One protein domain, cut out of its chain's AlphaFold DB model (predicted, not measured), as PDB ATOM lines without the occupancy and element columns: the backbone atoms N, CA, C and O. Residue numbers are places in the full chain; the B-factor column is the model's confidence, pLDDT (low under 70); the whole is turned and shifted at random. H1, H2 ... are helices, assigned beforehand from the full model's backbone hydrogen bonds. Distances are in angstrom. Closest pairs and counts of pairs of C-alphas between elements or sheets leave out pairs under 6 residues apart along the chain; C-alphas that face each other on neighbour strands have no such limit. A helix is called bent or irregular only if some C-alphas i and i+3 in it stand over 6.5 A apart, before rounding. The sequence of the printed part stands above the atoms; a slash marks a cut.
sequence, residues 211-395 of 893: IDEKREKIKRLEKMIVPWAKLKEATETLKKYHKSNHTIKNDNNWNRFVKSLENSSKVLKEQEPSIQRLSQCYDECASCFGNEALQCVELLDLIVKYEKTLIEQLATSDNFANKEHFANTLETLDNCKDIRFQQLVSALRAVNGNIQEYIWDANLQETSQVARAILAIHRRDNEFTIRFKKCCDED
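AT A GLANCE: This is residues 211 to 395 of the 893 residues of the protein "ATPase" of Reticulomyxa filosa (UniProt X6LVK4). The model is an elongated body of mostly crossed helices, with the bent helix H1 running from one end into its middle. At that end H1a packs on H3, which makes a hairpin with H2; in the middle H4 packs on H1b and H9 crosses it; the hairpin of H7 and H8 reaches to the other end, with H10 packed across H8. The printed part has 185 residues with ten named helices, H1 to H10 in order, and no named strand: the class is all helix. It is only just compact, close to loose, with a radius of gyration of the C-alphas of 18.8 A and spans of 63 by 34 by 24 A.

IN THESE COORDINATES: H1, residues 211 to 241, begins with C-alpha 211 at (-21.140, 40.508, 140.096). By its hydrogen bonds it was assigned as one helix, but it is bent: C-alphas 223 and 226 are 7.0 A apart, and its arms H1a, residues 211 to 223, 18.8 A, and H1b, residues 226 to 241, 23.4 A, stand at a steep tilt of 49 degrees. H2 is residues 252 to 267, 21.8 A; H3 275 to 289, 21.6 A; H4 297 to 305; H5 307 to 316; H6 318 to 321; H7 323 to 334, 16.5 A. H8, residues 339 to 360, 29.3 A, has a kink of 29 degrees near residue 347. H9 is residues 367 to 380, 20.5 A, and H10, residues 384 to 392, ends with C-alpha 392 at (-9.676, 58.906, 179.150).

HOW THE PARTS SIT: H1a touches H3 at a steep tilt of 56 degrees, closest at C-alphas 214 and 279, 5.3 A. H2 and H3 form a hairpin, with C-alphas 257 and 285 closest at 5.3 A. H1b touches H4 (C-alphas 234 and 304, 5.3 A) and H9 (C-alphas 235 and 371, 5.3 A). With residues 237 to 241 alone H1b touches H5, closest at C-alphas 241 and 315, 6.1 A. H6 touches H5 and H7 only at the corner. H7 and H8 form a hairpin at a shallow tilt of 18 degrees, C-alphas 334 and 342 closest at 4.9 A. H8, with residues 344 to 351 alone, touches H10, C-alphas 347 and 387 at 4.8 A. Every O i to N i+4 pair is within hydrogen-bond range in H1a, H2, H4, H7 and H10, against 11 of 12 in H1b, 10 of 11 in H3, 4 of 6 in H5, 16 of 18 in H8 and 9 of 10 in H9; H6 is too short for one.

THE WHOLE: The C-alphas farthest apart are those of Ile 211 and Lys 337, 63.6 A. The printed part has no cut and no long link. Residues 269 to 274 stand free. No printed residue has a pLDDT under 70.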
ATOM      1  N   ILE A 211     -20.990  41.431 138.965       85.25
ATOM      2  CA  ILE A 211     -21.140  40.508 140.096       85.25
ATOM      3  C   ILE A 211     -19.923  40.577 141.025       85.25
ATOM      4  O   ILE A 211     -20.098  40.623 142.244       85.25
ATOM      5  N   ASP A 212     -18.708  40.638 140.483       84.94
ATOM      6  CA  ASP A 212     -17.491  40.767 141.289       84.94
ATOM      7  C   ASP A 212     -17.427  42.113 142.030       84.94
ATOM      8  O   ASP A 212     -17.099  42.149 143.218       84.94
ATOM      9  N   GLU A 213     -17.849  43.210 141.397       87.88
ATOM     10  CA  GLU A 213     -18.010  44.509 142.061       87.88
ATOM     11  C   GLU A 213     -19.012  44.434 143.226       87.88
ATOM     12  O   GLU A 213     -18.730  44.938 144.320       87.88
ATOM     13  N   LYS A 214     -20.162  43.768 143.036       88.50
ATOM     14  CA  LYS A 214     -21.157  43.554 144.102       88.50
ATOM     15  C   LYS A 214     -20.578  42.703 145.238       88.50
ATOM     16  O   LYS A 214     -20.752  43.062 146.400       88.50
ATOM     17  N   ARG A 215     -19.835  41.629 144.939       85.38
ATOM     18  CA  ARG A 215     -19.154  40.795 145.953       85.38
ATOM     19  C   ARG A 215     -18.170  41.605 146.794       85.38
ATOM     20  O   ARG A 215     -18.165  41.483 148.018       85.38
ATOM     21  N   GLU A 216     -17.368  42.457 146.165       88.12
ATOM     22  CA  GLU A 216     -16.429  43.318 146.889       88.12
ATOM     23  C   GLU A 216     -17.148  44.347 147.770       88.12
ATOM     24  O   GLU A 216     -16.739  44.577 148.910       88.12
ATOM     25  N   LYS A 217     -18.265  44.919 147.305       90.62
ATOM     26  CA  LYS A 217     -19.110  45.796 148.133       90.62
ATOM     27  C   LYS A 217     -19.694  45.069 149.343       90.62
ATOM     28  O   LYS A 217     -19.707  45.641 150.428       90.62
ATOM     29  N   ILE A 218     -20.105  43.808 149.200       88.81
ATOM     30  CA  ILE A 218     -20.608  42.988 150.316       88.81
ATOM     31  C   ILE A 218     -19.511  42.751 151.359       88.81
ATOM     32  O   ILE A 218     -19.721  43.026 152.538       88.81
ATOM     33  N   LYS A 219     -18.306  42.347 150.935       88.50
ATOM     34  CA  LYS A 219     -17.159  42.193 151.851       88.50
ATOM     35  C   LYS A 219     -16.841  43.490 152.596       88.50
ATOM     36  O   LYS A 219     -16.441  43.469 153.760       88.50
ATOM     37  N   ARG A 220     -16.984  44.640 151.929       90.62
ATOM     38  CA  ARG A 220     -16.816  45.953 152.567       90.62
ATOM     39  C   ARG A 220     -17.953  46.262 153.535       90.62
ATOM     40  O   ARG A 220     -17.667  46.754 154.619       90.62
ATOM     41  N   LEU A 221     -19.202  45.944 153.195       91.25
ATOM     42  CA  LEU A 221     -20.359  46.112 154.078       91.25
ATOM     43  C   LEU A 221     -20.164  45.384 155.409       91.25
ATOM     44  O   LEU A 221     -20.337  45.988 156.465       91.25
ATOM     45  N   GLU A 222     -19.750  44.117 155.356       88.94
ATOM     46  CA  GLU A 222     -19.488  43.295 156.544       88.94
ATOM     47  C   GLU A 222     -18.419  43.922 157.449       88.94
ATOM     48  O   GLU A 222     -18.570  43.943 158.669       88.94
ATOM     49  N   LYS A 223     -17.367  44.500 156.856       91.88
ATOM     50  CA  LYS A 223     -16.313  45.207 157.599       91.88
ATOM     51  C   LYS A 223     -16.771  46.554 158.161       91.88
ATOM     52  O   LYS A 223     -16.304  46.952 159.223       91.88
ATOM     53  N   MET A 224     -17.646  47.266 157.452       93.50
ATOM     54  CA  MET A 224     -18.034  48.645 157.771       93.50
ATOM     55  C   MET A 224     -19.203  48.760 158.746       93.50
ATOM     56  O   MET A 224     -19.367  49.812 159.363       93.50
ATOM     57  N   ILE A 225     -20.001  47.706 158.928       90.75
ATOM     58  CA  ILE A 225     -21.231  47.797 159.721       90.75
ATOM     59  C   ILE A 225     -20.981  48.175 161.185       90.75
ATOM     60  O   ILE A 225     -21.707  48.997 161.741       90.75
ATOM     61  N   VAL A 226     -19.920  47.631 161.787       92.38
ATOM     62  CA  VAL A 226     -19.512  47.958 163.160       92.38
ATOM     63  C   VAL A 226     -18.966  49.392 163.241       92.38
ATOM     64  O   VAL A 226     -19.516  50.166 164.024       92.38
ATOM     65  N   PRO A 227     -17.982  49.811 162.416       94.69
ATOM     66  CA  PRO A 227     -17.546  51.208 162.348       94.69
ATOM     67  C   PRO A 227     -18.683  52.223 162.176       94.69
ATOM     68  O   PRO A 227     -18.724  53.231 162.876       94.69
ATOM     69  N   TRP A 228     -19.636  51.966 161.275       95.12
ATOM     70  CA  TRP A 228     -20.774  52.859 161.046       95.12
ATOM     71  C   TRP A 228     -21.759  52.883 162.217       95.12
ATOM     72  O   TRP A 228     -22.298  53.947 162.526       95.12
ATOM     73  N   ALA A 229     -21.965  51.759 162.908       94.19
ATOM     74  CA  ALA A 229     -22.746  51.735 164.144       94.19
ATOM     75  C   ALA A 229     -22.083  52.578 165.243       94.19
ATOM     76  O   ALA A 229     -22.756  53.379 165.890       94.19
ATOM     77  N   LYS A 230     -20.757  52.490 165.386       94.88
ATOM     78  CA  LYS A 230     -19.993  53.323 166.326       94.88
ATOM     79  C   LYS A 230     -19.993  54.796 165.956       94.88
ATOM     80  O   LYS A 230     -20.113  55.641 166.838       94.88
ATOM     81  N   LEU A 231     -19.953  55.116 164.663       96.25
ATOM     82  CA  LEU A 231     -20.113  56.490 164.191       96.25
ATOM     83  C   LEU A 231     -21.493  57.039 164.568       96.25
ATOM     84  O   LEU A 231     -21.582  58.172 165.035       96.25
ATOM     85  N   LYS A 232     -22.556  56.235 164.409       95.50
ATOM     86  CA  LYS A 232     -23.915  56.594 164.840       95.50
ATOM     87  C   LYS A 232     -23.950  56.917 166.336       95.50
ATOM     88  O   LYS A 232     -24.403  57.996 166.700       95.50
ATOM     89  N   GLU A 233     -23.442  56.017 167.175       95.94
ATOM     90  CA  GLU A 233     -23.418  56.192 168.634       95.94
ATOM     91  C   GLU A 233     -22.612  57.432 169.051       95.94
ATOM     92  O   GLU A 233     -23.149  58.309 169.723       95.94
ATOM     93  N   ALA A 234     -21.369  57.569 168.580       95.88
ATOM     94  CA  ALA A 234     -20.500  58.696 168.927       95.88
ATOM     95  C   ALA A 234     -21.075  60.052 168.480       95.88
ATOM     96  O   ALA A 234     -20.930  61.055 169.181       95.88
ATOM     97  N   THR A 235     -21.751  60.084 167.325       95.75
ATOM     98  CA  THR A 235     -22.415  61.293 166.818       95.75
ATOM     99  C   THR A 235     -23.551  61.723 167.736       95.75
ATOM    100  O   THR A 235     -23.642  62.902 168.072       95.75
ATOM    101  N   GLU A 236     -24.401  60.791 168.168       94.50
ATOM    102  CA  GLU A 236     -25.498  61.107 169.087       94.50
ATOM    103  C   GLU A 236     -24.965  61.506 170.475       94.50
ATOM    104  O   GLU A 236     -25.470  62.462 171.065       94.50
ATOM    105  N   THR A 237     -23.891  60.863 170.959       95.19
ATOM    106  CA  THR A 237     -23.205  61.251 172.204       95.19
ATOM    107  C   THR A 237     -22.697  62.692 172.142       95.19
ATOM    108  O   THR A 237     -23.021  63.486 173.019       95.19
ATOM    109  N   LEU A 238     -21.949  63.085 171.106       93.81
ATOM    110  CA  LEU A 238     -21.443  64.460 171.001       93.81
ATOM    111  C   LEU A 238     -22.564  65.475 170.753       93.81
ATOM    112  O   LEU A 238     -22.581  66.541 171.367       93.81
ATOM    113  N   LYS A 239     -23.552  65.135 169.918       93.38
ATOM    114  CA  LYS A 239     -24.725  65.987 169.675       93.38
ATOM    115  C   LYS A 239     -25.490  66.290 170.962       93.38
ATOM    116  O   LYS A 239     -25.922  67.427 171.143       93.38
ATOM    117  N   LYS A 240     -25.635  65.312 171.863       93.62
ATOM    118  CA  LYS A 240     -26.334  65.470 173.148       93.62
ATOM    119  C   LYS A 240     -25.770  66.621 173.991       93.62
ATOM    120  O   LYS A 240     -26.555  67.349 174.598       93.62
ATOM    121  N   TYR A 241     -24.449  66.795 174.006       91.88
ATOM    122  CA  TYR A 241     -23.759  67.806 174.822       91.88
ATOM    123  C   TYR A 241     -23.427  69.101 174.063       91.88
ATOM    124  O   TYR A 241     -22.919  70.054 174.649       91.88
ATOM    125  N   HIS A 242     -23.745  69.178 172.770       90.94
ATOM    126  CA  HIS A 242     -23.527  70.382 171.978       90.94
ATOM    127  C   HIS A 242     -24.436  71.536 172.443       90.94
ATOM    128  O   HIS A 242     -25.637  71.344 172.646       90.94
ATOM    129  N   LYS A 243     -23.904  72.768 172.522       86.56
ATOM    130  CA  LYS A 243     -24.642  73.984 172.952       86.56
ATOM    131  C   LYS A 243     -25.953  74.184 172.169       86.56
ATOM    132  O   LYS A 243     -26.984  74.566 172.718       86.56
ATOM    133  N   SER A 244     -25.920  73.850 170.883       87.06
ATOM    134  CA  SER A 244     -27.044  73.934 169.938       87.06
ATOM    135  C   SER A 244     -27.810  72.614 169.738       87.06
ATOM    136  O   SER A 244     -28.482  72.457 168.724       87.06
ATOM    137  N   ASN A 245     -27.729  71.648 170.664       87.69
ATOM    138  CA  ASN A 245     -28.417  70.345 170.566       87.69
ATOM    139  C   ASN A 245     -29.887  70.488 170.115       87.69
ATOM    140  O   ASN A 245     -30.305  69.875 169.136       87.69
ATOM    141  N   HIS A 246     -30.644  71.374 170.768       85.25
ATOM    142  CA  HIS A 246     -32.068  71.596 170.496       85.25
ATOM    143  C   HIS A 246     -32.371  72.171 169.098       85.25
ATOM    144  O   HIS A 246     -33.504  72.057 168.627       85.25
ATOM    145  N   THR A 247     -31.393  72.788 168.427       87.00
ATOM    146  CA  THR A 247     -31.549  73.313 167.061       87.00
ATOM    147  C   THR A 247     -30.976  72.391 165.991       87.00
ATOM    148  O   THR A 247     -31.401  72.500 164.842       87.00
ATOM    149  N   ILE A 248     -30.044  71.490 166.336       89.19
ATOM    150  CA  ILE A 248     -29.456  70.537 165.388       89.19
ATOM    151  C   ILE A 248     -30.527  69.543 164.947       89.19
ATOM    152  O   ILE A 248     -30.992  68.699 165.718       89.19
ATOM    153  N   LYS A 249     -30.899  69.607 163.668       91.44
ATOM    154  CA  LYS A 249     -31.920  68.723 163.094       91.44
ATOM    155  C   LYS A 249     -31.287  67.500 162.443       91.44
ATOM    156  O   LYS A 249     -30.136  67.508 162.003       91.44
ATOM    157  N   ASN A 250     -32.060  66.421 162.373       91.62
ATOM    158  CA  ASN A 250     -31.695  65.266 161.563       91.62
ATOM    159  C   ASN A 250     -31.999  65.594 160.103       91.62
ATOM    160  O   ASN A 250     -33.165  65.693 159.718       91.62
ATOM    161  N   ASP A 251     -30.955  65.775 159.304       92.19
ATOM    162  CA  ASP A 251     -31.074  66.039 157.878       92.19
ATOM    163  C   ASP A 251     -31.330  64.754 157.074       92.19
ATOM    164  O   ASP A 251     -31.273  63.628 157.584       92.19
ATOM    165  N   ASN A 252     -31.614  64.920 155.781       91.75
ATOM    166  CA  ASN A 252     -31.917  63.803 154.892       91.75
ATOM    167  C   ASN A 252     -30.757  62.806 154.771       91.75
ATOM    168  O   ASN A 252     -31.023  61.608 154.673       91.75
ATOM    169  N   ASN A 253     -29.494  63.253 154.812       91.62
ATOM    170  CA  ASN A 253     -28.356  62.335 154.744       91.62
ATOM    171  C   ASN A 253     -28.246  61.512 156.027       91.62
ATOM    172  O   ASN A 253     -28.051  60.302 155.941       91.62
ATOM    173  N   TRP A 254     -28.434  62.125 157.203       94.81
ATOM    174  CA  TRP A 254     -28.429  61.391 158.474       94.81
ATOM    175  C   TRP A 254     -29.548  60.350 158.547       94.81
ATOM    176  O   TRP A 254     -29.294  59.178 158.819       94.81
ATOM    177  N   ASN A 255     -30.784  60.746 158.230       93.12
ATOM    178  CA  ASN A 255     -31.929  59.832 158.255       93.12
ATOM    179  C   ASN A 255     -31.765  58.689 157.243       93.12
ATOM    180  O   ASN A 255     -32.073  57.535 157.553       93.12
ATOM    181  N   ARG A 256     -31.248  58.993 156.044       92.12
ATOM    182  CA  ARG A 256     -30.926  57.982 155.032       92.12
ATOM    183  C   ARG A 256     -29.865  57.018 155.546       92.12
ATOM    184  O   ARG A 256     -30.081  55.814 155.444       92.12
ATOM    185  N   PHE A 257     -28.778  57.513 156.131       94.62
ATOM    186  CA  PHE A 257     -27.717  56.683 156.697       94.62
ATOM    187  C   PHE A 257     -28.237  55.752 157.796       94.62
ATOM    188  O   PHE A 257     -28.056  54.543 157.695       94.62
ATOM    189  N   VAL A 258     -28.949  56.282 158.795       93.38
ATOM    190  CA  VAL A 258     -29.479  55.486 159.915       93.38
ATOM    191  C   VAL A 258     -30.421  54.390 159.417       93.38
ATOM    192  O   VAL A 258     -30.260  53.224 159.780       93.38
ATOM    193  N   LYS A 259     -31.359  54.737 158.526       92.81
ATOM    194  CA  LYS A 259     -32.289  53.770 157.930       92.81
ATOM    195  C   LYS A 259     -31.554  52.701 157.118       92.81
ATOM    196  O   LYS A 259     -31.887  51.521 157.213       92.81
ATOM    197  N   SER A 260     -30.556  53.103 156.333       90.81
ATOM    198  CA  SER A 260     -29.778  52.190 155.484       90.81
ATOM    199  C   SER A 260     -28.901  51.260 156.321       90.81
ATOM    200  O   SER A 260     -28.820  50.073 156.021       90.81
ATOM    201  N   LEU A 261     -28.319  51.745 157.420       92.50
ATOM    202  CA  LEU A 261     -27.509  50.952 158.347       92.50
ATOM    203  C   LEU A 261     -28.351  49.910 159.101       92.50
ATOM    204  O   LEU A 261     -27.957  48.747 159.234       92.50
ATOM    205  N   GLU A 262     -29.545  50.296 159.551       91.88
ATOM    206  CA  GLU A 262     -30.500  49.379 160.182       91.88
ATOM    207  C   GLU A 262     -31.010  48.327 159.193       91.88
ATOM    208  O   GLU A 262     -31.097  47.146 159.532       91.88
ATOM    209  N   ASN A 263     -31.292  48.733 157.953       88.81
ATOM    210  CA  ASN A 263     -31.639  47.808 156.879       88.81
ATOM    211  C   ASN A 263     -30.481  46.853 156.569       88.81
ATOM    212  O   ASN A 263     -30.709  45.651 156.510       88.81
ATOM    213  N   SER A 264     -29.247  47.350 156.463       88.69
ATOM    214  CA  SER A 264     -28.043  46.534 156.240       88.69
ATOM    215  C   SER A 264     -27.897  45.453 157.312       88.69
ATOM    216  O   SER A 264     -27.688  44.283 157.004       88.69
ATOM    217  N   SER A 265     -28.103  45.835 158.577       86.25
ATOM    218  CA  SER A 265     -28.039  44.923 159.725       86.25
ATOM    219  C   SER A 265     -29.132  43.851 159.703       86.25
ATOM    220  O   SER A 265     -28.926  42.759 160.227       86.25
ATOM    221  N   LYS A 266     -30.304  44.158 159.133       87.44
ATOM    222  CA  LYS A 266     -31.402  43.197 158.952       87.44
ATOM    223  C   LYS A 266     -31.132  42.261 157.777       87.44
ATOM    224  O   LYS A 266     -31.260  41.056 157.947       87.44
ATOM    225  N   VAL A 267     -30.719  42.799 156.629       85.62
ATOM    226  CA  VAL A 267     -30.469  42.025 155.402       85.62
ATOM    227  C   VAL A 267     -29.314  41.041 155.593       85.62
ATOM    228  O   VAL A 267     -29.421  39.903 155.159       85.62
ATOM    229  N   LEU A 268     -28.255  41.413 156.320       83.44
ATOM    230  CA  LEU A 268     -27.160  40.490 156.660       83.44
ATOM    231  C   LEU A 268     -27.576  39.333 157.587       83.44
ATOM    232  O   LEU A 268     -26.834  38.365 157.713       83.44
ATOM    233  N   LYS A 269     -28.734  39.427 158.252       83.25
ATOM    234  CA  LYS A 269     -29.295  38.360 159.099       83.25
ATOM    235  C   LYS A 269     -30.326  37.493 158.366       83.25
ATOM    236  O   LYS A 269     -30.820  36.534 158.955       83.25
ATOM    237  N   GLU A 270     -30.691  37.832 157.128       83.56
ATOM    238  CA  GLU A 270     -31.561  36.994 156.294       83.56
ATOM    239  C   GLU A 270     -30.808  35.708 155.890       83.56
ATOM    240  O   GLU A 270     -29.587  35.722 155.757       83.56
ATOM    241  N   GLN A 271     -31.519  34.586 155.711       72.12
ATOM    242  CA  GLN A 271     -30.889  33.302 155.357       72.12
ATOM    243  C   GLN A 271     -30.212  33.333 153.977       72.12
ATOM    244  O   GLN A 271     -29.131  32.774 153.824       72.12
ATOM    245  N   GLU A 272     -30.825  33.997 152.991       74.62
ATOM    246  CA  GLU A 272     -30.319  34.071 151.611       74.62
ATOM    247  C   GLU A 272     -30.574  35.460 150.992       74.62
ATOM    248  O   GLU A 272     -31.437  35.630 150.127       74.62
ATOM    249  N   PRO A 273     -29.859  36.504 151.440       80.88
ATOM    250  CA  PRO A 273     -30.025  37.839 150.888       80.88
ATOM    251  C   PRO A 273     -29.492  37.920 149.451       80.88
ATOM    252  O   PRO A 273     -28.426  37.393 149.116       80.88
ATOM    253  N   SER A 274     -30.216  38.643 148.595       84.06
ATOM    254  CA  SER A 274     -29.756  38.952 147.238       84.06
ATOM    255  C   SER A 274     -28.512  39.845 147.269       84.06
ATOM    256  O   SER A 274     -28.481  40.860 147.978       84.06
ATOM    257  N   ILE A 275     -27.517  39.529 146.433       85.81
ATOM    258  CA  ILE A 275     -26.280  40.318 146.301       85.81
ATOM    259  C   ILE A 275     -26.554  41.766 145.884       85.81
ATOM    260  O   ILE A 275     -25.840  42.681 146.291       85.81
ATOM    261  N   GLN A 276     -27.615  41.983 145.100       85.62
ATOM    262  CA  GLN A 276     -28.027  43.305 144.646       85.62
ATOM    263  C   GLN A 276     -28.460  44.166 145.832       85.62
ATOM    264  O   GLN A 276     -28.040  45.315 145.956       85.62
ATOM    265  N   ARG A 277     -29.261  43.589 146.734       84.94
ATOM    266  CA  ARG A 277     -29.784  44.279 147.915       84.94
ATOM    267  C   ARG A 277     -28.667  44.603 148.905       84.94
ATOM    268  O   ARG A 277     -28.604  45.724 149.396       84.94
ATOM    269  N   LEU A 278     -27.748  43.665 149.142       86.25
ATOM    270  CA  LEU A 278     -26.579  43.908 149.995       86.25
ATOM    271  C   LEU A 278     -25.633  44.968 149.406       86.25
ATOM    272  O   LEU A 278     -25.176  45.853 150.125       86.25
ATOM    273  N   SER A 279     -25.372  44.931 148.095       89.38
ATOM    274  CA  SER A 279     -24.568  45.959 147.423       89.38
ATOM    275  C   SER A 279     -25.208  47.345 147.530       89.38
ATOM    276  O   SER A 279     -24.507  48.322 147.783       89.38
ATOM    277  N   GLN A 280     -26.530  47.443 147.359       89.75
ATOM    278  CA  GLN A 280     -27.264  48.702 147.511       89.75
ATOM    279  C   GLN A 280     -27.178  49.236 148.944       89.75
ATOM    280  O   GLN A 280     -26.922  50.420 149.133       89.75
ATOM    281  N   CYS A 281     -27.311  48.364 149.947       88.50
ATOM    282  CA  CYS A 281     -27.136  48.725 151.352       88.50
ATOM    283  C   CYS A 281     -25.760  49.360 151.636       88.50
ATOM    284  O   CYS A 281     -25.679  50.371 152.340       88.50
ATOM    285  N   TYR A 282     -24.690  48.812 151.049       92.69
ATOM    286  CA  TYR A 282     -23.356  49.415 151.116       92.69
ATOM    287  C   TYR A 282     -23.304  50.779 150.426       92.69
ATOM    288  O   TYR A 282     -22.850  51.742 151.039       92.69
ATOM    289  N   ASP A 283     -23.775  50.871 149.179       92.06
ATOM    290  CA  ASP A 283     -23.720  52.112 148.400       92.06
ATOM    291  C   ASP A 283     -24.487  53.248 149.095       92.06
ATOM    292  O   ASP A 283     -24.014  54.382 149.139       92.06
ATOM    293  N   GLU A 284     -25.640  52.947 149.699       90.44
ATOM    294  CA  GLU A 284     -26.434  53.922 150.448       90.44
ATOM    295  C   GLU A 284     -25.687  54.457 151.674       90.44
ATOM    296  O   GLU A 284     -25.605  55.674 151.840       90.44
ATOM    297  N   CYS A 285     -25.091  53.586 152.494       91.19
ATOM    298  CA  CYS A 285     -24.340  54.015 153.676       91.19
ATOM    299  C   CYS A 285     -23.034  54.738 153.303       91.19
ATOM    300  O   CYS A 285     -22.737  55.810 153.839       91.19
ATOM    301  N   ALA A 286     -22.285  54.193 152.340       92.12
ATOM    302  CA  ALA A 286     -21.029  54.762 151.860       92.12
ATOM    303  C   ALA A 286     -21.237  56.118 151.168       92.12
ATOM    304  O   ALA A 286     -20.389  56.997 151.286       92.12
ATOM    305  N   SER A 287     -22.377  56.340 150.503       92.25
ATOM    306  CA  SER A 287     -22.697  57.647 149.911       92.25
ATOM    307  C   SER A 287     -22.853  58.764 150.951       92.25
ATOM    308  O   SER A 287     -22.651  59.933 150.625       92.25
ATOM    309  N   CYS A 288     -23.191  58.426 152.200       90.88
ATOM    310  CA  CYS A 288     -23.370  59.411 153.265       90.88
ATOM    311  C   CYS A 288     -22.045  59.796 153.939       90.88
ATOM    312  O   CYS A 288     -21.786  60.990 154.122       90.88
ATOM    313  N   PHE A 289     -21.223  58.803 154.308       89.94
ATOM    314  CA  PHE A 289     -20.031  58.995 155.157       89.94
ATOM    315  C   PHE A 289     -18.788  58.203 154.729       89.94
ATOM    316  O   PHE A 289     -17.820  58.160 155.484       89.94
ATOM    317  N   GLY A 290     -18.813  57.572 153.552       90.19
ATOM    318  CA  GLY A 290     -17.689  56.812 153.012       90.19
ATOM    319  C   GLY A 290     -17.197  55.687 153.931       90.19
ATOM    320  O   GLY A 290     -17.971  55.091 154.685       90.19
ATOM    321  N   ASN A 291     -15.903  55.382 153.835       89.25
ATOM    322  CA  ASN A 291     -15.234  54.308 154.585       89.25
ATOM    323  C   ASN A 291     -14.305  54.832 155.693       89.25
ATOM    324  O   ASN A 291     -13.597  54.059 156.335       89.25
ATOM    325  N   GLU A 292     -14.303  56.140 155.924       87.69
ATOM    326  CA  GLU A 292     -13.415  56.846 156.845       87.69
ATOM    327  C   GLU A 292     -13.601  56.376 158.293       87.69
ATOM    328  O   GLU A 292     -12.629  56.282 159.039       87.69
ATOM    329  N   ALA A 293     -14.825  55.982 158.666       90.00
ATOM    330  CA  ALA A 293     -15.137  55.459 159.996       90.00
ATOM    331  C   ALA A 293     -14.280  54.241 160.392       90.00
ATOM    332  O   ALA A 293     -14.051  54.017 161.578       90.00
ATOM    333  N   LEU A 294     -13.779  53.466 159.419       91.25
ATOM    334  CA  LEU A 294     -12.930  52.299 159.672       91.25
ATOM    335  C   LEU A 294     -11.576  52.673 160.288       91.25
ATOM    336  O   LEU A 294     -11.016  51.890 161.048       91.25
ATOM    337  N   GLN A 295     -11.045  53.853 159.961       89.00
ATOM    338  CA  GLN A 295      -9.734  54.298 160.443       89.00
ATOM    339  C   GLN A 295      -9.807  54.813 161.885       89.00
ATOM    340  O   GLN A 295      -8.836  54.709 162.627       89.00
ATOM    341  N   CYS A 296     -10.979  55.293 162.311       90.44
ATOM    342  CA  CYS A 296     -11.174  55.926 163.612       90.44
ATOM    343  C   CYS A 296     -12.052  55.119 164.581       90.44
ATOM    344  O   CYS A 296     -12.579  55.697 165.528       90.44
ATOM    345  N   VAL A 297     -12.228  53.806 164.383       92.94
ATOM    346  CA  VAL A 297     -13.103  52.972 165.237       92.94
ATOM    347  C   VAL A 297     -12.735  53.077 166.717       92.94
ATOM    348  O   VAL A 297     -13.626  53.265 167.538       92.94
ATOM    349  N   GLU A 298     -11.439  53.030 167.056       93.12
ATOM    350  CA  GLU A 298     -10.985  53.165 168.450       93.12
ATOM    351  C   GLU A 298     -11.419  54.510 169.052       93.12
ATOM    352  O   GLU A 298     -11.910  54.549 170.175       93.12
ATOM    353  N   LEU A 299     -11.313  55.608 168.296       94.00
ATOM    354  CA  LEU A 299     -11.770  56.920 168.753       94.00
ATOM    355  C   LEU A 299     -13.289  56.943 168.972       94.00
ATOM    356  O   LEU A 299     -13.748  57.438 169.999       94.00
ATOM    357  N   LEU A 300     -14.062  56.404 168.024       95.31
ATOM    358  CA  LEU A 300     -15.523  56.341 168.130       95.31
ATOM    359  C   LEU A 300     -15.948  55.544 169.372       95.31
ATOM    360  O   LEU A 300     -16.824  55.981 170.114       95.31
ATOM    361  N   ASP A 301     -15.280  54.421 169.641       94.62
ATOM    362  CA  ASP A 301     -15.506  53.619 170.843       94.62
ATOM    363  C   ASP A 301     -15.156  54.366 172.132       94.62
ATOM    364  O   ASP A 301     -15.915  54.301 173.102       94.62
ATOM    365  N   LEU A 302     -14.037  55.096 172.160       95.00
ATOM    366  CA  LEU A 302     -13.639  55.888 173.325       95.00
ATOM    367  C   LEU A 302     -14.645  57.011 173.620       95.00
ATOM    368  O   LEU A 302     -15.000  57.204 174.782       95.00
ATOM    369  N   ILE A 303     -15.157  57.701 172.594       94.88
ATOM    370  CA  ILE A 303     -16.181  58.750 172.754       94.88
ATOM    371  C   ILE A 303     -17.435  58.184 173.428       94.88
ATOM    372  O   ILE A 303     -17.940  58.774 174.383       94.88
ATOM    373  N   VAL A 304     -17.916  57.029 172.961       93.56
ATOM    374  CA  VAL A 304     -19.123  56.386 173.505       93.56
ATOM    375  C   VAL A 304     -18.870  55.853 174.918       93.56
ATOM    376  O   VAL A 304     -19.681  56.051 175.820       93.56
ATOM    377  N   LYS A 305     -17.730  55.191 175.143       94.19
ATOM    378  CA  LYS A 305     -17.397  54.566 176.432       94.19
ATOM    379  C   LYS A 305     -17.195  55.591 177.554       94.19
ATOM    380  O   LYS A 305     -17.599  55.327 178.685       94.19
ATOM    381  N   TYR A 306     -16.574  56.732 177.255       93.00
ATOM    382  CA  TYR A 306     -16.221  57.769 178.233       93.00
ATOM    383  C   TYR A 306     -17.144  58.998 178.154       93.00
ATOM    384  O   TYR A 306     -16.737  60.110 178.492       93.00
ATOM    385  N   GLU A 307     -18.404  58.796 177.749       91.69
ATOM    386  CA  GLU A 307     -19.416  59.856 177.647       91.69
ATOM    387  C   GLU A 307     -19.493  60.710 178.927       91.69
ATOM    388  O   GLU A 307     -19.329  61.925 178.873       91.69
ATOM    389  N   LYS A 308     -19.688  60.080 180.092       87.50
ATOM    390  CA  LYS A 308     -19.892  60.803 181.363       87.50
ATOM    391  C   LYS A 308     -18.612  61.377 181.969       87.50
ATOM    392  O   LYS A 308     -18.641  62.425 182.600       87.50
ATOM    393  N   THR A 309     -17.498  60.663 181.848       87.06
ATOM    394  CA  THR A 309     -16.255  61.009 182.557       87.06
ATOM    395  C   THR A 309     -15.385  61.988 181.777       87.06
ATOM    396  O   THR A 309     -14.607  62.712 182.389       87.06
ATOM    397  N   LEU A 310     -15.512  62.028 180.444       91.50
ATOM    398  CA  LEU A 310     -14.708  62.889 179.576       91.50
ATOM    399  C   LEU A 310     -15.574  63.846 178.750       91.50
ATOM    400  O   LEU A 310     -15.400  65.056 178.861       91.50
ATOM    401  N   ILE A 311     -16.504  63.335 177.934       93.69
ATOM    402  CA  ILE A 311     -17.262  64.173 176.984       93.69
ATOM    403  C   ILE A 311     -18.141  65.193 177.707       93.69
ATOM    404  O   ILE A 311     -18.101  66.376 177.374       93.69
ATOM    405  N   GLU A 312     -18.890  64.750 178.713       91.69
ATOM    406  CA  GLU A 312     -19.709  65.623 179.551       91.69
ATOM    407  C   GLU A 312     -18.849  66.693 180.226       91.69
ATOM    408  O   GLU A 312     -19.143  67.875 180.093       91.69
ATOM    409  N   GLN A 313     -17.723  66.313 180.839       90.62
ATOM    410  CA  GLN A 313     -16.824  67.265 181.501       90.62
ATOM    411  C   GLN A 313     -16.255  68.309 180.533       90.62
ATOM    412  O   GLN A 313     -16.286  69.497 180.843       90.62
ATOM    413  N   LEU A 314     -15.793  67.903 179.347       91.19
ATOM    414  CA  LEU A 314     -15.288  68.833 178.329       91.19
ATOM    415  C   LEU A 314     -16.366  69.797 177.814       91.19
ATOM    416  O   LEU A 314     -16.037  70.890 177.356       91.19
ATOM    417  N   ALA A 315     -17.637  69.396 177.859       88.62
ATOM    418  CA  ALA A 315     -18.748  70.200 177.370       88.62
ATOM    419  C   ALA A 315     -19.378  71.099 178.446       88.62
ATOM    420  O   ALA A 315     -19.839  72.192 178.117       88.62
ATOM    421  N   THR A 316     -19.436  70.649 179.704       87.50
ATOM    422  CA  THR A 316     -20.248  71.293 180.753       87.50
ATOM    423  C   THR A 316     -19.458  71.849 181.929       87.50
ATOM    424  O   THR A 316     -19.994  72.686 182.645       87.50
ATOM    425  N   SER A 317     -18.230  71.386 182.183       87.31
ATOM    426  CA  SER A 317     -17.414  71.926 183.277       87.31
ATOM    427  C   SER A 317     -16.823  73.268 182.869       87.31
ATOM    428  O   SER A 317     -16.146  73.339 181.842       87.31
ATOM    429  N   ASP A 318     -16.989  74.309 183.686       83.94
ATOM    430  CA  ASP A 318     -16.424  75.635 183.402       83.94
ATOM    431  C   ASP A 318     -14.903  75.571 183.187       83.94
ATOM    432  O   ASP A 318     -14.391  76.178 182.246       83.94
ATOM    433  N   ASN A 319     -14.198  74.728 183.951       84.38
ATOM    434  CA  ASN A 319     -12.750  74.513 183.838       84.38
ATOM    435  C   ASN A 319     -12.284  73.972 182.477       84.38
ATOM    436  O   ASN A 319     -11.109  74.098 182.147       84.38
ATOM    437  N   PHE A 320     -13.167  73.377 181.670       88.50
ATOM    438  CA  PHE A 320     -12.810  72.834 180.352       88.50
ATOM    439  C   PHE A 320     -13.583  73.487 179.199       88.50
ATOM    440  O   PHE A 320     -13.040  73.638 178.101       88.50
ATOM    441  N   ALA A 321     -14.825  73.902 179.441       85.25
ATOM    442  CA  ALA A 321     -15.709  74.485 178.443       85.25
ATOM    443  C   ALA A 321     -15.449  75.985 178.214       85.25
ATOM    444  O   ALA A 321     -15.630  76.466 177.091       85.25
ATOM    445  N   ASN A 322     -15.022  76.725 179.246       84.94
ATOM    446  CA  ASN A 322     -14.692  78.146 179.147       84.94
ATOM    447  C   ASN A 322     -13.195  78.335 178.841       84.94
ATOM    448  O   ASN A 322     -12.334  77.784 179.523       84.94
ATOM    449  N   LYS A 323     -12.873  79.140 177.820       80.69
ATOM    450  CA  LYS A 323     -11.492  79.344 177.341       80.69
ATOM    451  C   LYS A 323     -10.567  79.966 178.390       80.69
ATOM    452  O   LYS A 323      -9.409  79.565 178.469       80.69
ATOM    453  N   GLU A 324     -11.063  80.906 179.192       76.06
ATOM    454  CA  GLU A 324     -10.271  81.584 180.228       76.06
ATOM    455  C   GLU A 324     -10.000  80.644 181.409       76.06
ATOM    456  O   GLU A 324      -8.853  80.466 181.823       76.06
ATOM    457  N   HIS A 325     -11.034  79.946 181.887       80.31
ATOM    458  CA  HIS A 325     -10.889  78.957 182.959       80.31
ATOM    459  C   HIS A 325     -10.035  77.756 182.536       80.31
ATOM    460  O   HIS A 325      -9.273  77.226 183.346       80.31
ATOM    461  N   PHE A 326     -10.093  77.356 181.264       85.12
ATOM    462  CA  PHE A 326      -9.259  76.283 180.734       85.12
ATOM    463  C   PHE A 326      -7.772  76.636 180.737       85.12
ATOM    464  O   PHE A 326      -6.953  75.797 181.110       85.12
ATOM    465  N   ALA A 327      -7.404  77.874 180.394       80.81
ATOM    466  CA  ALA A 327      -6.014  78.321 180.478       80.81
ATOM    467  C   ALA A 327      -5.482  78.238 181.920       80.81
ATOM    468  O   ALA A 327      -4.420  77.655 182.144       80.81
ATOM    469  N   ASN A 328      -6.266  78.714 182.894       79.12
ATOM    470  CA  ASN A 328      -5.930  78.627 184.318       79.12
ATOM    471  C   ASN A 328      -5.848  77.167 184.815       79.12
ATOM    472  O   ASN A 328      -4.948  76.795 185.567       79.12
ATOM    473  N   THR A 329      -6.756  76.309 184.346       83.00
ATOM    474  CA  THR A 329      -6.754  74.871 184.657       83.00
ATOM    475  C   THR A 329      -5.471  74.208 184.164       83.00
ATOM    476  O   THR A 329      -4.830  73.474 184.913       83.00
ATOM    477  N   LEU A 330      -5.048  74.497 182.928       86.06
ATOM    478  CA  LEU A 330      -3.793  73.973 182.390       86.06
ATOM    479  C   LEU A 330      -2.577  74.494 183.161       86.06
ATOM    480  O   LEU A 330      -1.695  73.701 183.466       86.06
ATOM    481  N   GLU A 331      -2.532  75.784 183.497       81.69
ATOM    482  CA  GLU A 331      -1.436  76.369 184.283       81.69
ATOM    483  C   GLU A 331      -1.346  75.746 185.684       81.69
ATOM    484  O   GLU A 331      -0.262  75.397 186.152       81.69
ATOM    485  N   THR A 332      -2.487  75.536 186.342       80.44
ATOM    486  CA  THR A 332      -2.554  74.894 187.662       80.44
ATOM    487  C   THR A 332      -2.029  73.457 187.614       80.44
ATOM    488  O   THR A 332      -1.292  73.034 188.506       80.44
ATOM    489  N   LEU A 333      -2.371  72.711 186.559       83.19
ATOM    490  CA  LEU A 333      -1.887  71.346 186.352       83.19
ATOM    491  C   LEU A 333      -0.399  71.294 185.993       83.19
ATOM    492  O   LEU A 333       0.305  70.413 186.482       83.19
ATOM    493  N   ASP A 334       0.088  72.236 185.187       81.25
ATOM    494  CA  ASP A 334       1.491  72.307 184.761       81.25
ATOM    495  C   ASP A 334       2.424  72.665 185.931       81.25
ATOM    496  O   ASP A 334       3.499  72.081 186.102       81.25
ATOM    497  N   ASN A 335       1.952  73.553 186.814       77.81
ATOM    498  CA  ASN A 335       2.625  73.928 188.058       77.81
ATOM    499  C   ASN A 335       2.585  72.827 189.133       77.81
ATOM    500  O   ASN A 335       3.280  72.924 190.153       77.81
ATOM    501  N   CYS A 336       1.788  71.774 188.942       75.19
ATOM    502  CA  CYS A 336       1.788  70.637 189.847       75.19
ATOM    503  C   CYS A 336       3.080  69.825 189.671       75.19
ATOM    504  O   CYS A 336       3.475  69.476 188.564       75.19
ATOM    505  N   LYS A 337       3.732  69.462 190.783       76.00
ATOM    506  CA  LYS A 337       4.966  68.650 190.766       76.00
ATOM    507  C   LYS A 337       4.739  67.191 190.336       76.00
ATOM    508  O   LYS A 337       5.701  66.430 190.254       76.00
ATOM    509  N   ASP A 338       3.489  66.780 190.118       80.56
ATOM    510  CA  ASP A 338       3.152  65.433 189.665       80.56
ATOM    511  C   ASP A 338       3.292  65.333 188.139       80.56
ATOM    512  O   ASP A 338       2.539  65.940 187.375       80.56
ATOM    513  N   ILE A 339       4.250  64.511 187.703       81.19
ATOM    514  CA  ILE A 339       4.575  64.261 186.291       81.19
ATOM    515  C   ILE A 339       3.339  63.806 185.497       81.19
ATOM    516  O   ILE A 339       3.240  64.094 184.302       81.19
ATOM    517  N   ARG A 340       2.373  63.131 186.139       83.69
ATOM    518  CA  ARG A 340       1.135  62.682 185.483       83.69
ATOM    519  C   ARG A 340       0.307  63.857 184.959       83.69
ATOM    520  O   ARG A 340      -0.140  63.821 183.816       83.69
ATOM    521  N   PHE A 341       0.171  64.930 185.743       84.12
ATOM    522  CA  PHE A 341      -0.592  66.113 185.332       84.12
ATOM    523  C   PHE A 341       0.125  66.914 184.244       84.12
ATOM    524  O   PHE A 341      -0.520  67.347 183.292       84.12
ATOM    525  N   GLN A 342       1.453  67.016 184.299       80.81
ATOM    526  CA  GLN A 342       2.238  67.665 183.241       80.81
ATOM    527  C   GLN A 342       2.105  66.935 181.895       80.81
ATOM    528  O   GLN A 342       1.928  67.552 180.842       80.81
ATOM    529  N   GLN A 343       2.122  65.597 181.909       82.44
ATOM    530  CA  GLN A 343       1.886  64.803 180.700       82.44
ATOM    531  C   GLN A 343       0.451  64.974 180.175       82.44
ATOM    532  O   GLN A 343       0.254  65.064 178.956       82.44
ATOM    533  N   LEU A 344      -0.532  65.081 181.074       88.81
ATOM    534  CA  LEU A 344      -1.936  65.312 180.738       88.81
ATOM    535  C   LEU A 344      -2.183  66.694 180.105       88.81
ATOM    536  O   LEU A 344      -2.975  66.777 179.170       88.81
ATOM    537  N   VAL A 345      -1.486  67.755 180.534       89.06
ATOM    538  CA  VAL A 345      -1.640  69.127 179.992       89.06
ATOM    539  C   VAL A 345      -1.503  69.155 178.469       89.06
ATOM    540  O   VAL A 345      -2.324  69.760 177.775       89.06
ATOM    541  N   SER A 346      -0.499  68.460 177.928       87.19
ATOM    542  CA  SER A 346      -0.273  68.395 176.478       87.19
ATOM    543  C   SER A 346      -1.424  67.709 175.727       87.19
ATOM    544  O   SER A 346      -1.861  68.187 174.677       87.19
ATOM    545  N   ALA A 347      -1.950  66.618 176.291       90.44
ATOM    546  CA  ALA A 347      -3.048  65.856 175.719       90.44
ATOM    547  C   ALA A 347      -4.366  66.637 175.803       90.44
ATOM    548  O   ALA A 347      -5.055  66.767 174.793       90.44
ATOM    549  N   LEU A 348      -4.671  67.240 176.958       91.19
ATOM    550  CA  LEU A 348      -5.851  68.082 177.160       91.19
ATOM    551  C   LEU A 348      -5.863  69.279 176.216       91.19
ATOM    552  O   LEU A 348      -6.900  69.568 175.626       91.19
ATOM    553  N   ARG A 349      -4.724  69.955 176.023       91.69
ATOM    554  CA  ARG A 349      -4.631  71.099 175.104       91.69
ATOM    555  C   ARG A 349      -4.994  70.701 173.672       91.69
ATOM    556  O   ARG A 349      -5.779  71.396 173.032       91.69
ATOM    557  N   ALA A 350      -4.469  69.575 173.188       91.00
ATOM    558  CA  ALA A 350      -4.765  69.070 171.848       91.00
ATOM    559  C   ALA A 350      -6.210  68.559 171.717       91.00
ATOM    560  O   ALA A 350      -6.883  68.841 170.726       91.00
ATOM    561  N   VAL A 351      -6.698  67.815 172.712       92.81
ATOM    562  CA  VAL A 351      -8.039  67.219 172.693       92.81
ATOM    563  C   VAL A 351      -9.117  68.292 172.807       92.81
ATOM    564  O   VAL A 351      -9.995  68.359 171.949       92.81
ATOM    565  N   ASN A 352      -9.022  69.167 173.812       91.50
ATOM    566  CA  ASN A 352      -9.993  70.236 174.016       91.50
ATOM    567  C   ASN A 352      -9.946  71.252 172.868       91.50
ATOM    568  O   ASN A 352     -10.994  71.654 172.384       91.50
ATOM    569  N   GLY A 353      -8.754  71.606 172.369       90.25
ATOM    570  CA  GLY A 353      -8.608  72.519 171.231       90.25
ATOM    571  C   GLY A 353      -9.337  72.030 169.976       90.25
ATOM    572  O   GLY A 353     -10.151  72.761 169.418       90.25
ATOM    573  N   ASN A 354      -9.118  70.772 169.580       92.12
ATOM    574  CA  ASN A 354      -9.798  70.189 168.419       92.12
ATOM    575  C   ASN A 354     -11.312  70.029 168.650       92.12
ATOM    576  O   ASN A 354     -12.107  70.360 167.776       92.12
ATOM    577  N   ILE A 355     -11.752  69.536 169.812       92.19
ATOM    578  CA  ILE A 355     -13.195  69.363 170.057       92.19
ATOM    579  C   ILE A 355     -13.902  70.725 170.109       92.19
ATOM    580  O   ILE A 355     -14.988  70.857 169.548       92.19
ATOM    581  N   GLN A 356     -13.289  71.752 170.703       90.00
ATOM    582  CA  GLN A 356     -13.821  73.116 170.677       90.00
ATOM    583  C   GLN A 356     -13.921  73.639 169.241       90.00
ATOM    584  O   GLN A 356     -14.998  74.049 168.827       90.00
ATOM    585  N   GLU A 357     -12.846  73.562 168.450       91.81
ATOM    586  CA  GLU A 357     -12.820  74.093 167.080       91.81
ATOM    587  C   GLU A 357     -13.835  73.410 166.149       91.81
ATOM    588  O   GLU A 357     -14.561  74.089 165.421       91.81
ATOM    589  N   TYR A 358     -13.893  72.075 166.154       91.88
ATOM    590  CA  TYR A 358     -14.674  71.318 165.166       91.88
ATOM    591  C   TYR A 358     -16.068  70.924 165.643       91.88
ATOM    592  O   TYR A 358     -16.924  70.643 164.802       91.88
ATOM    593  N   ILE A 359     -16.296  70.869 166.958       92.75
ATOM    594  CA  ILE A 359     -17.571  70.439 167.531       92.75
ATOM    595  C   ILE A 359     -18.222  71.588 168.302       92.75
ATOM    596  O   ILE A 359     -19.260  72.053 167.861       92.75
ATOM    597  N   TRP A 360     -17.658  72.067 169.418       91.19
ATOM    598  CA  TRP A 360     -18.394  72.945 170.351       91.19
ATOM    599  C   TRP A 360     -18.581  74.398 169.909       91.19
ATOM    600  O   TRP A 360     -19.620  74.986 170.221       91.19
ATOM    601  N   ASP A 361     -17.602  74.982 169.222       89.12
ATOM    602  CA  ASP A 361     -17.663  76.349 168.689       89.12
ATOM    603  C   ASP A 361     -18.073  76.368 167.203       89.12
ATOM    604  O   ASP A 361     -18.338  77.431 166.636       89.12
ATOM    605  N   ALA A 362     -18.156  75.198 166.561       89.44
ATOM    606  CA  ALA A 362     -18.595  75.076 165.182       89.44
ATOM    607  C   ALA A 362     -20.107  75.331 165.059       89.44
ATOM    608  O   ALA A 362     -20.923  74.826 165.829       89.44
ATOM    609  N   ASN A 363     -20.510  76.086 164.035       89.50
ATOM    610  CA  ASN A 363     -21.924  76.344 163.753       89.50
ATOM    611  C   ASN A 363     -22.582  75.142 163.047       89.50
ATOM    612  O   ASN A 363     -22.874  75.191 161.850       89.50
ATOM    613  N   LEU A 364     -22.776  74.047 163.783       91.31
ATOM    614  CA  LEU A 364     -23.390  72.820 163.284       91.31
ATOM    615  C   LEU A 364     -24.918  72.936 163.348       91.31
ATOM    616  O   LEU A 364     -25.496  73.166 164.407       91.31
ATOM    617  N   GLN A 365     -25.577  72.775 162.202       91.56
ATOM    618  CA  GLN A 365     -27.038  72.871 162.057       91.56
ATOM    619  C   GLN A 365     -27.689  71.503 161.814       91.56
ATOM    620  O   GLN A 365     -28.875  71.304 162.086       91.56
ATOM    621  N   GLU A 366     -26.909  70.543 161.318       94.25
ATOM    622  CA  GLU A 366     -27.386  69.231 160.888       94.25
ATOM    623  C   GLU A 366     -26.586  68.102 161.543       94.25
ATOM    624  O   GLU A 366     -25.375  68.201 161.739       94.25
ATOM    625  N   THR A 367     -27.248  66.984 161.844       93.94
ATOM    626  CA  THR A 367     -26.593  65.849 162.522       93.94
ATOM    627  C   THR A 367     -25.511  65.201 161.650       93.94
ATOM    628  O   THR A 367     -24.469  64.793 162.161       93.94
ATOM    629  N   SER A 368     -25.676  65.183 160.321       93.38
ATOM    630  CA  SER A 368     -24.615  64.718 159.417       93.38
ATOM    631  C   SER A 368     -23.346  65.581 159.464       93.38
ATOM    632  O   SER A 368     -22.256  65.072 159.193       93.38
ATOM    633  N   GLN A 369     -23.448  66.861 159.838       94.75
ATOM    634  CA  GLN A 369     -22.282  67.733 160.009       94.75
ATOM    635  C   GLN A 369     -21.487  67.350 161.262       94.75
ATOM    636  O   GLN A 369     -20.261  67.318 161.196       94.75
ATOM    637  N   VAL A 370     -22.164  66.965 162.353       94.50
ATOM    638  CA  VAL A 370     -21.516  66.439 163.569       94.50
ATOM    639  C   VAL A 370     -20.716  65.175 163.237       94.50
ATOM    640  O   VAL A 370     -19.527  65.098 163.539       94.50
ATOM    641  N   ALA A 371     -21.322  64.219 162.525       94.25
ATOM    642  CA  ALA A 371     -20.636  62.994 162.104       94.25
ATOM    643  C   ALA A 371     -19.398  63.283 161.233       94.25
ATOM    644  O   ALA A 371     -18.333  62.705 161.442       94.25
ATOM    645  N   ARG A 372     -19.504  64.218 160.276       94.00
ATOM    646  CA  ARG A 372     -18.366  64.631 159.434       94.00
ATOM    647  C   ARG A 372     -17.269  65.331 160.229       94.00
ATOM    648  O   ARG A 372     -16.099  65.124 159.922       94.00
ATOM    649  N   ALA A 373     -17.623  66.129 161.232       94.38
ATOM    650  CA  ALA A 373     -16.656  66.805 162.087       94.38
ATOM    651  C   ALA A 373     -15.833  65.803 162.916       94.38
ATOM    652  O   ALA A 373     -14.611  65.924 162.968       94.38
ATOM    653  N   ILE A 374     -16.464  64.750 163.452       93.94
ATOM    654  CA  ILE A 374     -15.764  63.657 164.158       93.94
ATOM    655  C   ILE A 374     -14.732  62.988 163.241       93.94
ATOM    656  O   ILE A 374     -13.571  62.824 163.615       93.94
ATOM    657  N   LEU A 375     -15.136  62.645 162.014       93.06
ATOM    658  CA  LEU A 375     -14.240  62.037 161.024       93.06
ATOM    659  C   LEU A 375     -13.104  62.994 160.610       93.06
ATOM    660  O   LEU A 375     -11.974  62.559 160.380       93.06
ATOM    661  N   ALA A 376     -13.382  64.298 160.532       92.00
ATOM    662  CA  ALA A 376     -12.400  65.312 160.160       92.00
ATOM    663  C   ALA A 376     -11.303  65.502 161.218       92.00
ATOM    664  O   ALA A 376     -10.144  65.678 160.837       92.00
ATOM    665  N   ILE A 377     -11.641  65.423 162.512       91.25
ATOM    666  CA  ILE A 377     -10.666  65.517 163.612       91.25
ATOM    667  C   ILE A 377      -9.602  64.425 163.467       91.25
ATOM    668  O   ILE A 377      -8.410  64.725 163.412       91.25
ATOM    669  N   HIS A 378     -10.030  63.168 163.316       86.94
ATOM    670  CA  HIS A 378      -9.106  62.042 163.173       86.94
ATOM    671  C   HIS A 378      -8.223  62.161 161.920       86.94
ATOM    672  O   HIS A 378      -7.051  61.811 161.953       86.94
ATOM    673  N   ARG A 379      -8.762  62.696 160.816       86.25
ATOM    674  CA  ARG A 379      -8.014  62.871 159.561       86.25
ATOM    675  C   ARG A 379      -6.914  63.936 159.646       86.25
ATOM    676  O   ARG A 379      -5.944  63.856 158.894       86.25
ATOM    677  N   ARG A 380      -7.095  64.972 160.470       84.75
ATOM    678  CA  ARG A 380      -6.138  66.085 160.594       84.75
ATOM    679  C   ARG A 380      -5.027  65.792 161.594       84.75
ATOM    680  O   ARG A 380      -3.900  66.223 161.370       84.75
ATOM    681  N   ASP A 381      -5.336  65.060 162.659       84.25
ATOM    682  CA  ASP A 381      -4.379  64.702 163.702       84.25
ATOM    683  C   ASP A 381      -4.389  63.184 163.932       84.25
ATOM    684  O   ASP A 381      -5.205  62.643 164.679       84.25
ATOM    685  N   ASN A 382      -3.439  62.493 163.295       78.31
ATOM    686  CA  ASN A 382      -3.282  61.042 163.420       78.31
ATOM    687  C   ASN A 382      -2.937  60.603 164.859       78.31
ATOM    688  O   ASN A 382      -3.164  59.447 165.214       78.31
ATOM    689  N   GLU A 383      -2.405  61.500 165.701       89.19
ATOM    690  CA  GLU A 383      -2.132  61.223 167.118       89.19
ATOM    691  C   GLU A 383      -3.318  61.562 168.027       89.19
ATOM    692  O   GLU A 383      -3.270  61.280 169.230       89.19
ATOM    693  N   PHE A 384      -4.401  62.126 167.481       92.12
ATOM    694  CA  PHE A 384      -5.554  62.558 168.263       92.12
ATOM    695  C   PHE A 384      -6.123  61.423 169.107       92.12
ATOM    696  O   PHE A 384      -6.349  61.609 170.297       92.12
ATOM    697  N   THR A 385      -6.284  60.224 168.538       92.06
ATOM    698  CA  THR A 385      -6.800  59.053 169.265       92.06
ATOM    699  C   THR A 385      -5.916  58.691 170.461       92.06
ATOM    700  O   THR A 385      -6.426  58.372 171.533       92.06
ATOM    701  N   ILE A 386      -4.589  58.793 170.317       91.12
ATOM    702  CA  ILE A 386      -3.626  58.499 171.391       91.12
ATOM    703  C   ILE A 386      -3.748  59.541 172.509       91.12
ATOM    704  O   ILE A 386      -3.762  59.191 173.688       91.12
ATOM    705  N   ARG A 387      -3.857  60.825 172.153       92.62
ATOM    706  CA  ARG A 387      -4.015  61.925 173.119       92.62
ATOM    707  C   ARG A 387      -5.379  61.871 173.808       92.62
ATOM    708  O   ARG A 387      -5.448  62.027 175.020       92.62
ATOM    709  N   PHE A 388      -6.436  61.565 173.060       93.38
ATOM    710  CA  PHE A 388      -7.786  61.359 173.579       93.38
ATOM    711  C   PHE A 388      -7.811  60.219 174.596       93.38
ATOM    712  O   PHE A 388      -8.334  60.388 175.692       93.38
ATOM    713  N   LYS A 389      -7.152  59.096 174.287       92.19
ATOM    714  CA  LYS A 389      -7.008  57.959 175.202       92.19
ATOM    715  C   LYS A 389      -6.297  58.334 176.503       92.19
ATOM    716  O   LYS A 389      -6.784  57.969 177.563       92.19
ATOM    717  N   LYS A 390      -5.224  59.128 176.439       90.50
ATOM    718  CA  LYS A 390      -4.561  59.651 177.649       90.50
ATOM    719  C   LYS A 390      -5.504  60.494 178.510       90.50
ATOM    720  O   LYS A 390      -5.446  60.403 179.727       90.50
ATOM    721  N   CYS A 391      -6.388  61.284 177.898       90.75
ATOM    722  CA  CYS A 391      -7.418  62.009 178.644       90.75
ATOM    723  C   CYS A 391      -8.480  61.070 179.245       90.75
ATOM    724  O   CYS A 391      -9.041  61.394 180.282       90.75
ATOM    725  N   CYS A 392      -8.761  59.922 178.617       89.25
ATOM    726  CA  CYS A 392      -9.676  58.906 179.150       89.25
ATOM    727  C   CYS A 392      -9.118  58.144 180.363       89.25
ATOM    728  O   CYS A 392      -9.907  57.583 181.125       89.25
ATOM    729  N   ASP A 393      -7.794  58.074 180.515       87.00
ATOM    730  CA  ASP A 393      -7.140  57.388 181.639       87.00
ATOM    731  C   ASP A 393      -7.254  58.180 182.957       87.00
ATOM    732  O   ASP A 393      -7.022  57.631 184.034       87.00
ATOM    733  N   GLU A 394      -7.657  59.452 182.878       87.44
ATOM    734  CA  GLU A 394      -7.763  60.377 184.004       87.44
ATOM    735  C   GLU A 394      -9.222  60.778 184.280       87.44
ATOM    736  O   GLU A 394     -10.066  60.858 183.384       87.44
ATOM    737  N   ASP A 395      -9.532  61.062 185.546       86.62
ATOM    738  CA  ASP A 395     -10.857  61.532 185.963       86.62
ATOM    739  C   ASP A 395     -10.912  63.064 185.901       86.62
ATOM    740  O   ASP A 395     -10.505  63.760 186.838       86.62
TER     741      ASP A 395